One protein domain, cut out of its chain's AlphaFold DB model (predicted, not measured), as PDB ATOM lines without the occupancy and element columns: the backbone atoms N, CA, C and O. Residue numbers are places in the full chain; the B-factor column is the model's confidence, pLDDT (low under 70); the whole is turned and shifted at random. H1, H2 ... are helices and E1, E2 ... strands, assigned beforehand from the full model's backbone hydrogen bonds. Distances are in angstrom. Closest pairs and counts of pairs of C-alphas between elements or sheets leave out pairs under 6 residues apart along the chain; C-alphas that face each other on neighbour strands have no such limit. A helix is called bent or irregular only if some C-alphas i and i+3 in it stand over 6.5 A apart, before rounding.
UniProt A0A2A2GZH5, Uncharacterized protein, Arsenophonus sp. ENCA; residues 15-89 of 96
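Overview. This is residues 15 to 89 of the 96 residues of an uncharacterized protein of Arsenophonus sp. ENCA (UniProt A0A2A2GZH5). What shape does the printed part make? It is an open V: one side is a long, strongly twisted ribbon of two antiparallel strands, E1 and E3, and the other is an arm, residues 15 to 37, with the helices H1 and H2, which sticks out free of the ribbon. At the ribbon's far end from the arm's root, E3 bends away and forms a hairpin with the short strand E2. What is it made of? The printed part has 75 residues with two named helices and three named strands, in the order H1, H2, E1, E2, E3; the class is mixed, helices and strands, and the sheet's order is E1, E3, E2, antiparallel throughout. How spread out is it? It is only just loose, close to extended, with a radius of gyration of the C-alphas of 16.7 A, and flat, spanning 42 by 36 by 17 A.

Arrangement. Where do the first residues lie? H1, residues 15 to 22, and H2, residues 27 to 37, are apart from each other, and residues 15 to 37 stand free. How do the strands pair? E1, residues 44 to 54, and E3, residues 74 to 88, are antiparallel neighbours at 162 degrees; C-alphas 54 and 78, which face each other, are 4.2 A apart, and N 45 and O 87 are within hydrogen-bond range at 2.8 A. E2, residues 65 to 69, is the antiparallel neighbour of E3 and forms a hairpin with it; C-alphas 75 and 68 face each other at 4.1 A, and N 67 and O 76 are 2.9 A apart. The pairing is staggered: E3 bends by 88 degrees at residue 77, pairing with E2 over residues 74 to 78 and with E1 over 78 to 88. Are the helices on the sheet? Neither is on it, with 0 pairs of C-alphas within 10 A for each. In H1 each O i to N i+4 pair is within hydrogen-bond range, in H2 4 of 7.

Along the chain. Where does the first element begin? H1 begins at C-alpha 15, (131.154, 218.478, 173.608), and is 10.6 A long; H2 is 16.0 A long and irregular, but only just: C-alphas 33 and 36 are 6.9 A apart. How long are the strands? E1 is 30.6 A from first to last C-alpha, E2 is 11.8 A and E3 is 36.2 A, ending at C-alpha 88, (122.506, 215.664, 208.536).

Size, cuts and confidence. How large is it? The two C-alphas farthest apart, those of Lys 41 and Arg 59, are 43.8 A apart. Is it continuous? The printed part has no cut, and no link is long. Where is confidence low? Residues 59 to 60 have pLDDT under 70; the mean of the printed part is 86.8.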
ATOM      1  N   THR A  15     131.717 217.165 173.240       86.56
ATOM      2  CA  THR A  15     131.154 218.478 173.608       86.56
ATOM      3  C   THR A  15     131.497 218.859 175.046       86.56
ATOM      4  O   THR A  15     132.024 219.945 175.293       86.56
ATOM      5  N   VAL A  16     131.287 217.938 175.991       84.94
ATOM      6  CA  VAL A  16     131.603 218.143 177.415       84.94
ATOM      7  C   VAL A  16     133.105 218.311 177.630       84.94
ATOM      8  O   VAL A  16     133.531 219.208 178.351       84.94
ATOM      9  N   SER A  17     133.926 217.506 176.950       86.56
ATOM     10  CA  SER A  17     135.387 217.609 177.044       86.56
ATOM     11  C   SER A  17     135.898 218.958 176.533       86.56
ATOM     12  O   SER A  17     136.784 219.551 177.142       86.56
ATOM     13  N   ARG A  18     135.336 219.467 175.430       88.81
ATOM     14  CA  ARG A  18     135.671 220.784 174.877       88.81
ATOM     15  C   ARG A  18     135.251 221.906 175.824       88.81
ATOM     16  O   ARG A  18     136.026 222.833 176.032       88.81
ATOM     17  N   TRP A  19     134.064 221.805 176.420       89.12
ATOM     18  CA  TRP A  19     133.565 222.785 177.384       89.12
ATOM     19  C   TRP A  19     134.401 222.829 178.671       89.12
ATOM     20  O   TRP A  19     134.751 223.909 179.135       89.12
ATOM     21  N   LEU A  20     134.789 221.667 179.208       87.81
ATOM     22  CA  LEU A  20     135.673 221.590 180.374       87.81
ATOM     23  C   LEU A  20     137.055 222.188 180.084       87.81
ATOM     24  O   LEU A  20     137.628 222.841 180.948       87.81
ATOM     25  N   LYS A  21     137.583 221.999 178.868       87.12
ATOM     26  CA  LYS A  21     138.881 222.556 178.453       87.12
ATOM     27  C   LYS A  21     138.848 224.056 178.168       87.12
ATOM     28  O   LYS A  21     139.887 224.699 178.261       87.12
ATOM     29  N   SER A  22     137.701 224.613 177.777       91.88
ATOM     30  CA  SER A  22     137.596 226.029 177.400       91.88
ATOM     31  C   SER A  22     137.439 226.975 178.590       91.88
ATOM     32  O   SER A  22     137.462 228.192 178.408       91.88
ATOM     33  N   ARG A  23     137.277 226.444 179.806       88.56
ATOM     34  CA  ARG A  23     137.049 227.228 181.021       88.56
ATOM     35  C   ARG A  23     138.056 226.862 182.101       88.56
ATOM     36  O   ARG A  23     138.426 225.705 182.258       88.56
ATOM     37  N   CYS A  24     138.456 227.858 182.884       86.81
ATOM     38  CA  CYS A  24     139.211 227.648 184.112       86.81
ATOM     39  C   CYS A  24     138.246 227.753 185.293       86.81
ATOM     40  O   CYS A  24     137.680 228.820 185.539       86.81
ATOM     41  N   PHE A  25     138.036 226.644 185.999       86.75
ATOM     42  CA  PHE A  25     137.206 226.601 187.199       86.75
ATOM     43  C   PHE A  25     138.106 226.625 188.425       86.75
ATOM     44  O   PHE A  25     138.977 225.768 188.571       86.75
ATOM     45  N   ARG A  26     137.893 227.582 189.329       90.44
ATOM     46  CA  ARG A  26     138.567 227.571 190.629       90.44
ATOM     47  C   ARG A  26     137.663 226.881 191.648       90.44
ATOM     48  O   ARG A  26     136.443 227.021 191.550       90.44
ATOM     49  N   PRO A  27     138.219 226.239 192.690       88.38
ATOM     50  CA  PRO A  27     137.421 225.601 193.739       88.38
ATOM     51  C   PRO A  27     136.340 226.514 194.343       88.38
ATOM     52  O   PRO A  27     135.215 226.079 194.560       88.38
ATOM     53  N   LYS A  28     136.630 227.813 194.516       92.50
ATOM     54  CA  LYS A  28     135.652 228.791 195.024       92.50
ATOM     55  C   LYS A  28     134.449 229.022 194.105       92.50
ATOM     56  O   LYS A  28     133.378 229.382 194.585       92.50
ATOM     57  N   ASP A  29     134.627 228.853 192.793       92.69
ATOM     58  CA  ASP A  29     133.547 229.040 191.827       92.69
ATOM     59  C   ASP A  29     132.531 227.893 191.960       92.69
ATOM     60  O   ASP A  29     131.330 228.144 191.899       92.69
ATOM     61  N   LEU A  30     133.011 226.670 192.227       90.38
ATOM     62  CA  LEU A  30     132.173 225.518 192.564       90.38
ATOM     63  C   LEU A  30     131.544 225.665 193.954       90.38
ATOM     64  O   LEU A  30     130.339 225.471 194.085       90.38
ATOM     65  N   TRP A  31     132.326 226.061 194.967       90.38
ATOM     66  CA  TRP A  31     131.830 226.239 196.339       90.38
ATOM     67  C   TRP A  31     130.609 227.158 196.398       90.38
ATOM     68  O   TRP A  31     129.603 226.808 196.999       90.38
ATOM     69  N   ARG A  32     130.648 228.290 195.687       93.75
ATOM     70  CA  ARG A  32     129.523 229.235 195.625       93.75
ATOM     71  C   ARG A  32     128.225 228.615 195.087       93.75
ATOM     72  O   ARG A  32     127.151 229.100 195.418       93.75
ATOM     73  N   LEU A  33     128.314 227.590 194.237       93.31
ATOM     74  CA  LEU A  33     127.142 226.894 193.697       93.31
ATOM     75  C   LEU A  33     126.579 225.861 194.680       93.31
ATOM     76  O   LEU A  33     125.370 225.665 194.712       93.31
ATOM     77  N   VAL A  34     127.443 225.207 195.463       90.69
ATOM     78  CA  VAL A  34     127.056 224.101 196.356       90.69
ATOM     79  C   VAL A  34     126.794 224.546 197.792       90.69
ATOM     80  O   VAL A  34     126.027 223.899 198.492       90.69
ATOM     81  N   GLU A  35     127.366 225.663 198.237       91.25
ATOM     82  CA  GLU A  35     127.178 226.180 199.596       91.25
ATOM     83  C   GLU A  35     125.697 226.321 199.997       91.25
ATOM     84  O   GLU A  35     125.368 225.903 201.106       91.25
ATOM     85  N   PRO A  36     124.783 226.815 199.135       92.06
ATOM     86  CA  PRO A  36     123.366 226.912 199.489       92.06
ATOM     87  C   PRO A  36     122.670 225.562 199.704       92.06
ATOM     88  O   PRO A  36     121.617 225.528 200.329       92.06
ATOM     89  N   SER A  37     123.227 224.461 199.184       88.38
ATOM     90  CA  SER A  37     122.684 223.109 199.397       88.38
ATOM     91  C   SER A  37     123.106 222.474 200.724       88.38
ATOM     92  O   SER A  37     122.644 221.383 201.041       88.38
ATOM     93  N   ILE A  38     123.967 223.137 201.502       87.50
ATOM     94  CA  ILE A  38     124.452 222.640 202.790       87.50
ATOM     95  C   ILE A  38     123.746 223.405 203.910       87.50
ATOM     96  O   ILE A  38     123.988 224.600 204.106       87.50
ATOM     97  N   ASP A  39     122.907 222.714 204.684       86.31
ATOM     98  CA  ASP A  39     122.330 223.285 205.897       86.31
ATOM     99  C   ASP A  39     123.331 223.219 207.055       86.31
ATOM    100  O   ASP A  39     123.557 222.173 207.658       86.31
ATOM    101  N   LYS A  40     123.926 224.372 207.370       82.81
ATOM    102  CA  LYS A  40     124.894 224.534 208.464       82.81
ATOM    103  C   LYS A  40     124.243 224.727 209.840       82.81
ATOM    104  O   LYS A  40     124.970 224.826 210.825       82.81
ATOM    105  N   LYS A  41     122.915 224.877 209.919       85.25
ATOM    106  CA  LYS A  41     122.195 225.156 211.175       85.25
ATOM    107  C   LYS A  41     121.688 223.889 211.849       85.25
ATOM    108  O   LYS A  41     121.599 223.863 213.076       85.25
ATOM    109  N   SER A  42     121.351 222.871 211.065       86.12
ATOM    110  CA  SER A  42     120.887 221.590 211.590       86.12
ATOM    111  C   SER A  42     122.041 220.785 212.207       86.12
ATOM    112  O   SER A  42     123.184 220.888 211.744       86.12
ATOM    113  N   PRO A  43     121.780 219.996 213.270       87.69
ATOM    114  CA  PRO A  43     122.764 219.069 213.813       87.69
ATOM    115  C   PRO A  43     123.295 218.144 212.718       87.69
ATOM    116  O   PRO A  43     122.536 217.471 212.031       87.69
ATOM    117  N   CYS A  44     124.611 218.105 212.560       87.88
ATOM    118  CA  CYS A  44     125.259 217.391 211.471       87.88
ATOM    119  C   CYS A  44     126.585 216.786 211.929       87.88
ATOM    120  O   CYS A  44     127.156 217.176 212.952       87.88
ATOM    121  N   VAL A  45     127.085 215.847 211.133       90.88
ATOM    122  CA  VAL A  45     128.446 215.326 211.234       90.88
ATOM    123  C   VAL A  45     129.191 215.574 209.933       90.88
ATOM    124  O   VAL A  45     128.638 215.459 208.838       90.88
ATOM    125  N   LEU A  46     130.470 215.909 210.069       90.12
ATOM    126  CA  LEU A  46     131.405 215.982 208.960       90.12
ATOM    127  C   LEU A  46     132.294 214.743 209.009       90.12
ATOM    128  O   LEU A  46     133.084 214.581 209.937       90.12
ATOM    129  N   ILE A  47     132.151 213.874 208.018       92.62
ATOM    130  CA  ILE A  47     132.930 212.642 207.905       92.62
ATOM    131  C   ILE A  47     134.097 212.915 206.962       92.62
ATOM    132  O   ILE A  47     133.890 213.332 205.822       92.62
ATOM    133  N   ALA A  48     135.316 212.693 207.443       94.19
ATOM    134  CA  ALA A  48     136.533 212.808 206.652       94.19
ATOM    135  C   ALA A  48     137.085 211.414 206.352       94.19
ATOM    136  O   ALA A  48     137.225 210.604 207.266       94.19
ATOM    137  N   ASP A  49     137.399 211.161 205.086       92.75
ATOM    138  CA  ASP A  49     137.975 209.901 204.618       92.75
ATOM    139  C   ASP A  49     138.927 210.166 203.450       92.75
ATOM    140  O   ASP A  49     138.726 211.112 202.681       92.75
ATOM    141  N   ASP A  50     139.963 209.348 203.305       90.75
ATOM    142  CA  ASP A  50     140.859 209.377 202.158       90.75
ATOM    143  C   ASP A  50     140.636 208.166 201.245       90.75
ATOM    144  O   ASP A  50     140.509 207.022 201.664       90.75
ATOM    145  N   THR A  51     140.593 208.417 199.941       89.62
ATOM    146  CA  THR A  51     140.397 207.387 198.924       89.62
ATOM    147  C   THR A  51     141.483 207.478 197.865       89.62
ATOM    148  O   THR A  51     141.778 208.545 197.325       89.62
ATOM    149  N   LEU A  52     142.032 206.324 197.483       90.06
ATOM    150  CA  LEU A  52     142.927 206.204 196.337       90.06
ATOM    151  C   LEU A  52     142.145 205.828 195.075       90.06
ATOM    152  O   LEU A  52     141.706 204.689 194.902       90.06
ATOM    153  N   ILE A  53     142.027 206.769 194.141       89.12
ATOM    154  CA  ILE A  53     141.427 206.512 192.830       89.12
ATOM    155  C   ILE A  53     142.490 205.902 191.918       89.12
ATOM    156  O   ILE A  53     143.376 206.599 191.419       89.12
ATOM    157  N   ALA A  54     142.384 204.601 191.654       88.75
ATOM    158  CA  ALA A  54     143.295 203.897 190.758       88.75
ATOM    159  C   ALA A  54     143.253 204.480 189.330       88.75
ATOM    160  O   ALA A  54     142.204 204.556 188.686       88.75
ATOM    161  N   LYS A  55     144.420 204.862 188.801       84.94
ATOM    162  CA  LYS A  55     144.608 205.455 187.465       84.94
ATOM    163  C   LYS A  55     145.714 204.737 186.691       84.94
ATOM    164  O   LYS A  55     146.539 205.350 186.022       84.94
ATOM    165  N   THR A  56     145.672 203.408 186.704       77.56
ATOM    166  CA  THR A  56     146.698 202.517 186.130       77.56
ATOM    167  C   THR A  56     146.978 202.719 184.633       77.56
ATOM    168  O   THR A  56     148.040 202.337 184.152       77.56
ATOM    169  N   ARG A  57     146.051 203.327 183.879       75.56
ATOM    170  CA  ARG A  57     146.182 203.569 182.428       75.56
ATOM    171  C   ARG A  57     146.390 205.039 182.042       75.56
ATOM    172  O   ARG A  57     146.557 205.331 180.859       75.56
ATOM    173  N   SER A  58     146.392 205.975 182.992       72.88
ATOM    174  CA  SER A  58     146.521 207.408 182.696       72.88
ATOM    175  C   SER A  58     147.956 207.884 182.913       72.88
ATOM    176  O   SER A  58     148.375 208.098 184.039       72.88
ATOM    177  N   ARG A  59     148.702 208.089 181.819       61.97
ATOM    178  CA  ARG A  59     150.109 208.544 181.855       61.97
ATOM    179  C   ARG A  59     150.299 210.069 181.764       61.97
ATOM    180  O   ARG A  59     151.420 210.541 181.861       61.97
ATOM    181  N   LYS A  60     149.228 210.833 181.514       64.44
ATOM    182  CA  LYS A  60     149.270 212.285 181.213       64.44
ATOM    183  C   LYS A  60     148.454 213.149 182.185       64.44
ATOM    184  O   LYS A  60     147.963 214.204 181.802       64.44
ATOM    185  N   ILE A  61     148.248 212.687 183.414       73.75
ATOM    186  CA  ILE A  61     147.574 213.478 184.446       73.75
ATOM    187  C   ILE A  61     148.629 213.785 185.504       73.75
ATOM    188  O   ILE A  61     149.109 212.864 186.153       73.75
ATOM    189  N   GLU A  62     148.991 215.060 185.644       72.50
ATOM    190  CA  GLU A  62     150.043 215.550 186.553       72.50
ATOM    191  C   GLU A  62     149.844 215.091 188.008       72.50
ATOM    192  O   GLU A  62     150.804 214.832 188.717       72.50
ATOM    193  N   MET A  63     148.588 214.911 188.418       77.81
ATOM    194  CA  MET A  63     148.183 214.516 189.770       77.81
ATOM    195  C   MET A  63     148.333 213.010 190.065       77.81
ATOM    196  O   MET A  63     148.044 212.567 191.176       77.81
ATOM    197  N   VAL A  64     148.704 212.188 189.076       84.69
ATOM    198  CA  VAL A  64     148.851 210.740 189.281       84.69
ATOM    199  C   VAL A  64     150.196 210.446 189.938       84.69
ATOM    200  O   VAL A  64     151.250 210.707 189.364       84.69
ATOM    201  N   HIS A  65     150.144 209.818 191.110       84.81
ATOM    202  CA  HIS A  65     151.306 209.368 191.869       84.81
ATOM    203  C   HIS A  65     151.207 207.874 192.186       84.81
ATOM    204  O   HIS A  65     150.125 207.286 192.180       84.81
ATOM    205  N   TYR A  66     152.349 207.249 192.460       88.25
ATOM    206  CA  TYR A  66     152.399 205.875 192.944       88.25
ATOM    207  C   TYR A  66     152.151 205.861 194.450       88.25
ATOM    208  O   TYR A  66     152.874 206.505 195.204       88.25
ATOM    209  N   GLN A  67     151.108 205.153 194.873       86.06
ATOM    210  CA  GLN A  67     150.683 205.062 196.267       86.06
ATOM    211  C   GLN A  67     150.356 203.610 196.605       86.06
ATOM    212  O   GLN A  67     149.877 202.856 195.754       86.06
ATOM    213  N   TYR A  68     150.630 203.202 197.842       86.25
ATOM    214  CA  TYR A  68     150.296 201.857 198.296       86.25
ATOM    215  C   TYR A  68     148.779 201.700 198.423       86.25
ATOM    216  O   TYR A  68     148.112 202.509 199.063       86.25
ATOM    217  N   SER A  69     148.230 200.648 197.821       82.88
ATOM    218  CA  SER A  69     146.823 200.288 197.942       82.88
ATOM    219  C   SER A  69     146.687 199.065 198.833       82.88
ATOM    220  O   SER A  69     147.059 197.964 198.435       82.88
ATOM    221  N   GLY A  70     146.068 199.236 200.004       82.38
ATOM    222  CA  GLY A  70     145.753 198.114 200.892       82.38
ATOM    223  C   GLY A  70     144.866 197.055 200.228       82.38
ATOM    224  O   GLY A  70     145.078 195.873 200.438       82.38
ATOM    225  N   ASN A  71     143.945 197.460 199.347       84.19
ATOM    226  CA  ASN A  71     143.065 196.539 198.614       84.19
ATOM    227  C   ASN A  71     143.814 195.687 197.572       84.19
ATOM    228  O   ASN A  71     143.449 194.548 197.300       84.19
ATOM    229  N   LYS A  72     144.851 196.245 196.938       86.19
ATOM    230  CA  LYS A  72     145.673 195.506 195.965       86.19
ATOM    231  C   LYS A  72     146.905 194.863 196.586       86.19
ATOM    232  O   LYS A  72     147.542 194.070 195.905       86.19
ATOM    233  N   HIS A  73     147.204 195.188 197.843       86.69
ATOM    234  CA  HIS A  73     148.444 194.830 198.525       86.69
ATOM    235  C   HIS A  73     149.691 195.183 197.700       86.69
ATOM    236  O   HIS A  73     150.678 194.457 197.705       86.69
ATOM    237  N   ASP A  74     149.623 196.290 196.957       88.88
ATOM    238  CA  ASP A  74     150.662 196.696 196.012       88.88
ATOM    239  C   ASP A  74     150.641 198.215 195.794       88.88
ATOM    240  O   ASP A  74     149.659 198.903 196.098       88.88
ATOM    241  N   VAL A  75     151.731 198.749 195.251       88.12
ATOM    242  CA  VAL A  75     151.864 200.152 194.870       88.12
ATOM    243  C   VAL A  75     151.230 200.370 193.501       88.12
ATOM    244  O   VAL A  75     151.695 199.865 192.481       88.12
ATOM    245  N   ILE A  76     150.175 201.181 193.456       89.50
ATOM    246  CA  ILE A  76     149.442 201.480 192.226       89.50
ATOM    247  C   ILE A  76     149.576 202.952 191.849       89.50
ATOM    248  O   ILE A  76     149.637 203.835 192.702       89.50
ATOM    249  N   ALA A  77     149.568 203.225 190.546       89.69
ATOM    250  CA  ALA A  77     149.395 204.581 190.046       89.69
ATOM    251  C   ALA A  77     147.947 205.030 190.292       89.69
ATOM    252  O   ALA A  77     147.000 204.384 189.824       89.69
ATOM    253  N   GLY A  78     147.768 206.140 190.997       90.25
ATOM    254  CA  GLY A  78     146.459 206.666 191.349       90.25
ATOM    255  C   GLY A  78     146.488 208.133 191.752       90.25
ATOM    256  O   GLY A  78     147.521 208.792 191.713       90.25
ATOM    257  N   ILE A  79     145.314 208.642 192.098       90.69
ATOM    258  CA  ILE A  79     145.128 209.977 192.660       90.69
ATOM    259  C   ILE A  79     144.620 209.782 194.084       90.69
ATOM    260  O   ILE A  79     143.553 209.194 194.268       90.69
ATOM    261  N   GLY A  80     145.385 210.256 195.065       88.88
ATOM    262  CA  GLY A  80     144.914 210.346 196.444       88.88
ATOM    263  C   GLY A  80     143.918 211.496 196.569       88.88
ATOM    264  O   GLY A  80     144.201 212.609 196.127       88.88
ATOM    265  N   LEU A  81     142.750 211.220 197.136       91.06
ATOM    266  CA  LEU A  81     141.674 212.181 197.327       91.06
ATOM    267  C   LEU A  81     141.251 212.170 198.792       91.06
ATOM    268  O   LEU A  81     140.856 211.129 199.296       91.06
ATOM    269  N   VAL A  82     141.274 213.330 199.445       91.12
ATOM    270  CA  VAL A  82     140.616 213.512 200.744       91.12
ATOM    271  C   VAL A  82     139.197 213.997 200.484       91.12
ATOM    272  O   VAL A  82     139.004 215.010 199.808       91.12
ATOM    273  N   ASN A  83     138.217 213.269 201.001       91.00
ATOM    274  CA  ASN A  83     136.809 213.606 200.912       91.00
ATOM    275  C   ASN A  83     136.287 214.116 202.260       91.00
ATOM    276  O   ASN A  83     136.693 213.649 203.322       91.00
ATOM    277  N   LEU A  84     135.358 215.067 202.194       89.69
ATOM    278  CA  LEU A  84     134.636 215.607 203.339       89.69
ATOM    279  C   LEU A  84     133.141 215.495 203.043       89.69
ATOM    280  O   LEU A  84     132.623 216.200 202.176       89.69
ATOM    281  N   LEU A  85     132.457 214.599 203.746       89.69
ATOM    282  CA  LEU A  85     131.034 214.335 203.575       89.69
ATOM    283  C   LEU A  85     130.233 215.002 204.693       89.69
ATOM    284  O   LEU A  85     130.420 214.696 205.869       89.69
ATOM    285  N   TRP A  86     129.319 215.889 204.308       89.00
ATOM    286  CA  TRP A  86     128.343 216.487 205.212       89.00
ATOM    287  C   TRP A  86     127.130 215.566 205.353       89.00
ATOM    288  O   TRP A  86     126.486 215.250 204.351       89.00
ATOM    289  N   HIS A  87     126.809 215.148 206.575       88.56
ATOM    290  CA  HIS A  87     125.658 214.296 206.860       88.56
ATOM    291  C   HIS A  87     124.781 214.922 207.946       88.56
ATOM    292  O   HIS A  87     125.253 215.240 209.037       88.56
ATOM    293  N   ASP A  88     123.506 215.119 207.624       87.00
ATOM    294  CA  ASP A  88     122.506 215.664 208.536       87.00
ATOM    295  C   ASP A  88     122.004 214.569 209.489       87.00
ATOM    296  O   ASP A  88     121.655 213.472 209.055       87.00
ATOM    297  N   LEU A  89     121.965 214.868 210.787       81.19
ATOM    298  CA  LEU A  89     121.512 213.941 211.825       81.19
ATOM    299  C   LEU A  89     119.994 213.976 212.043       81.19
ATOM    300  O   LEU A  89     119.467 213.169 212.805       81.19
TER     301      LEU A  89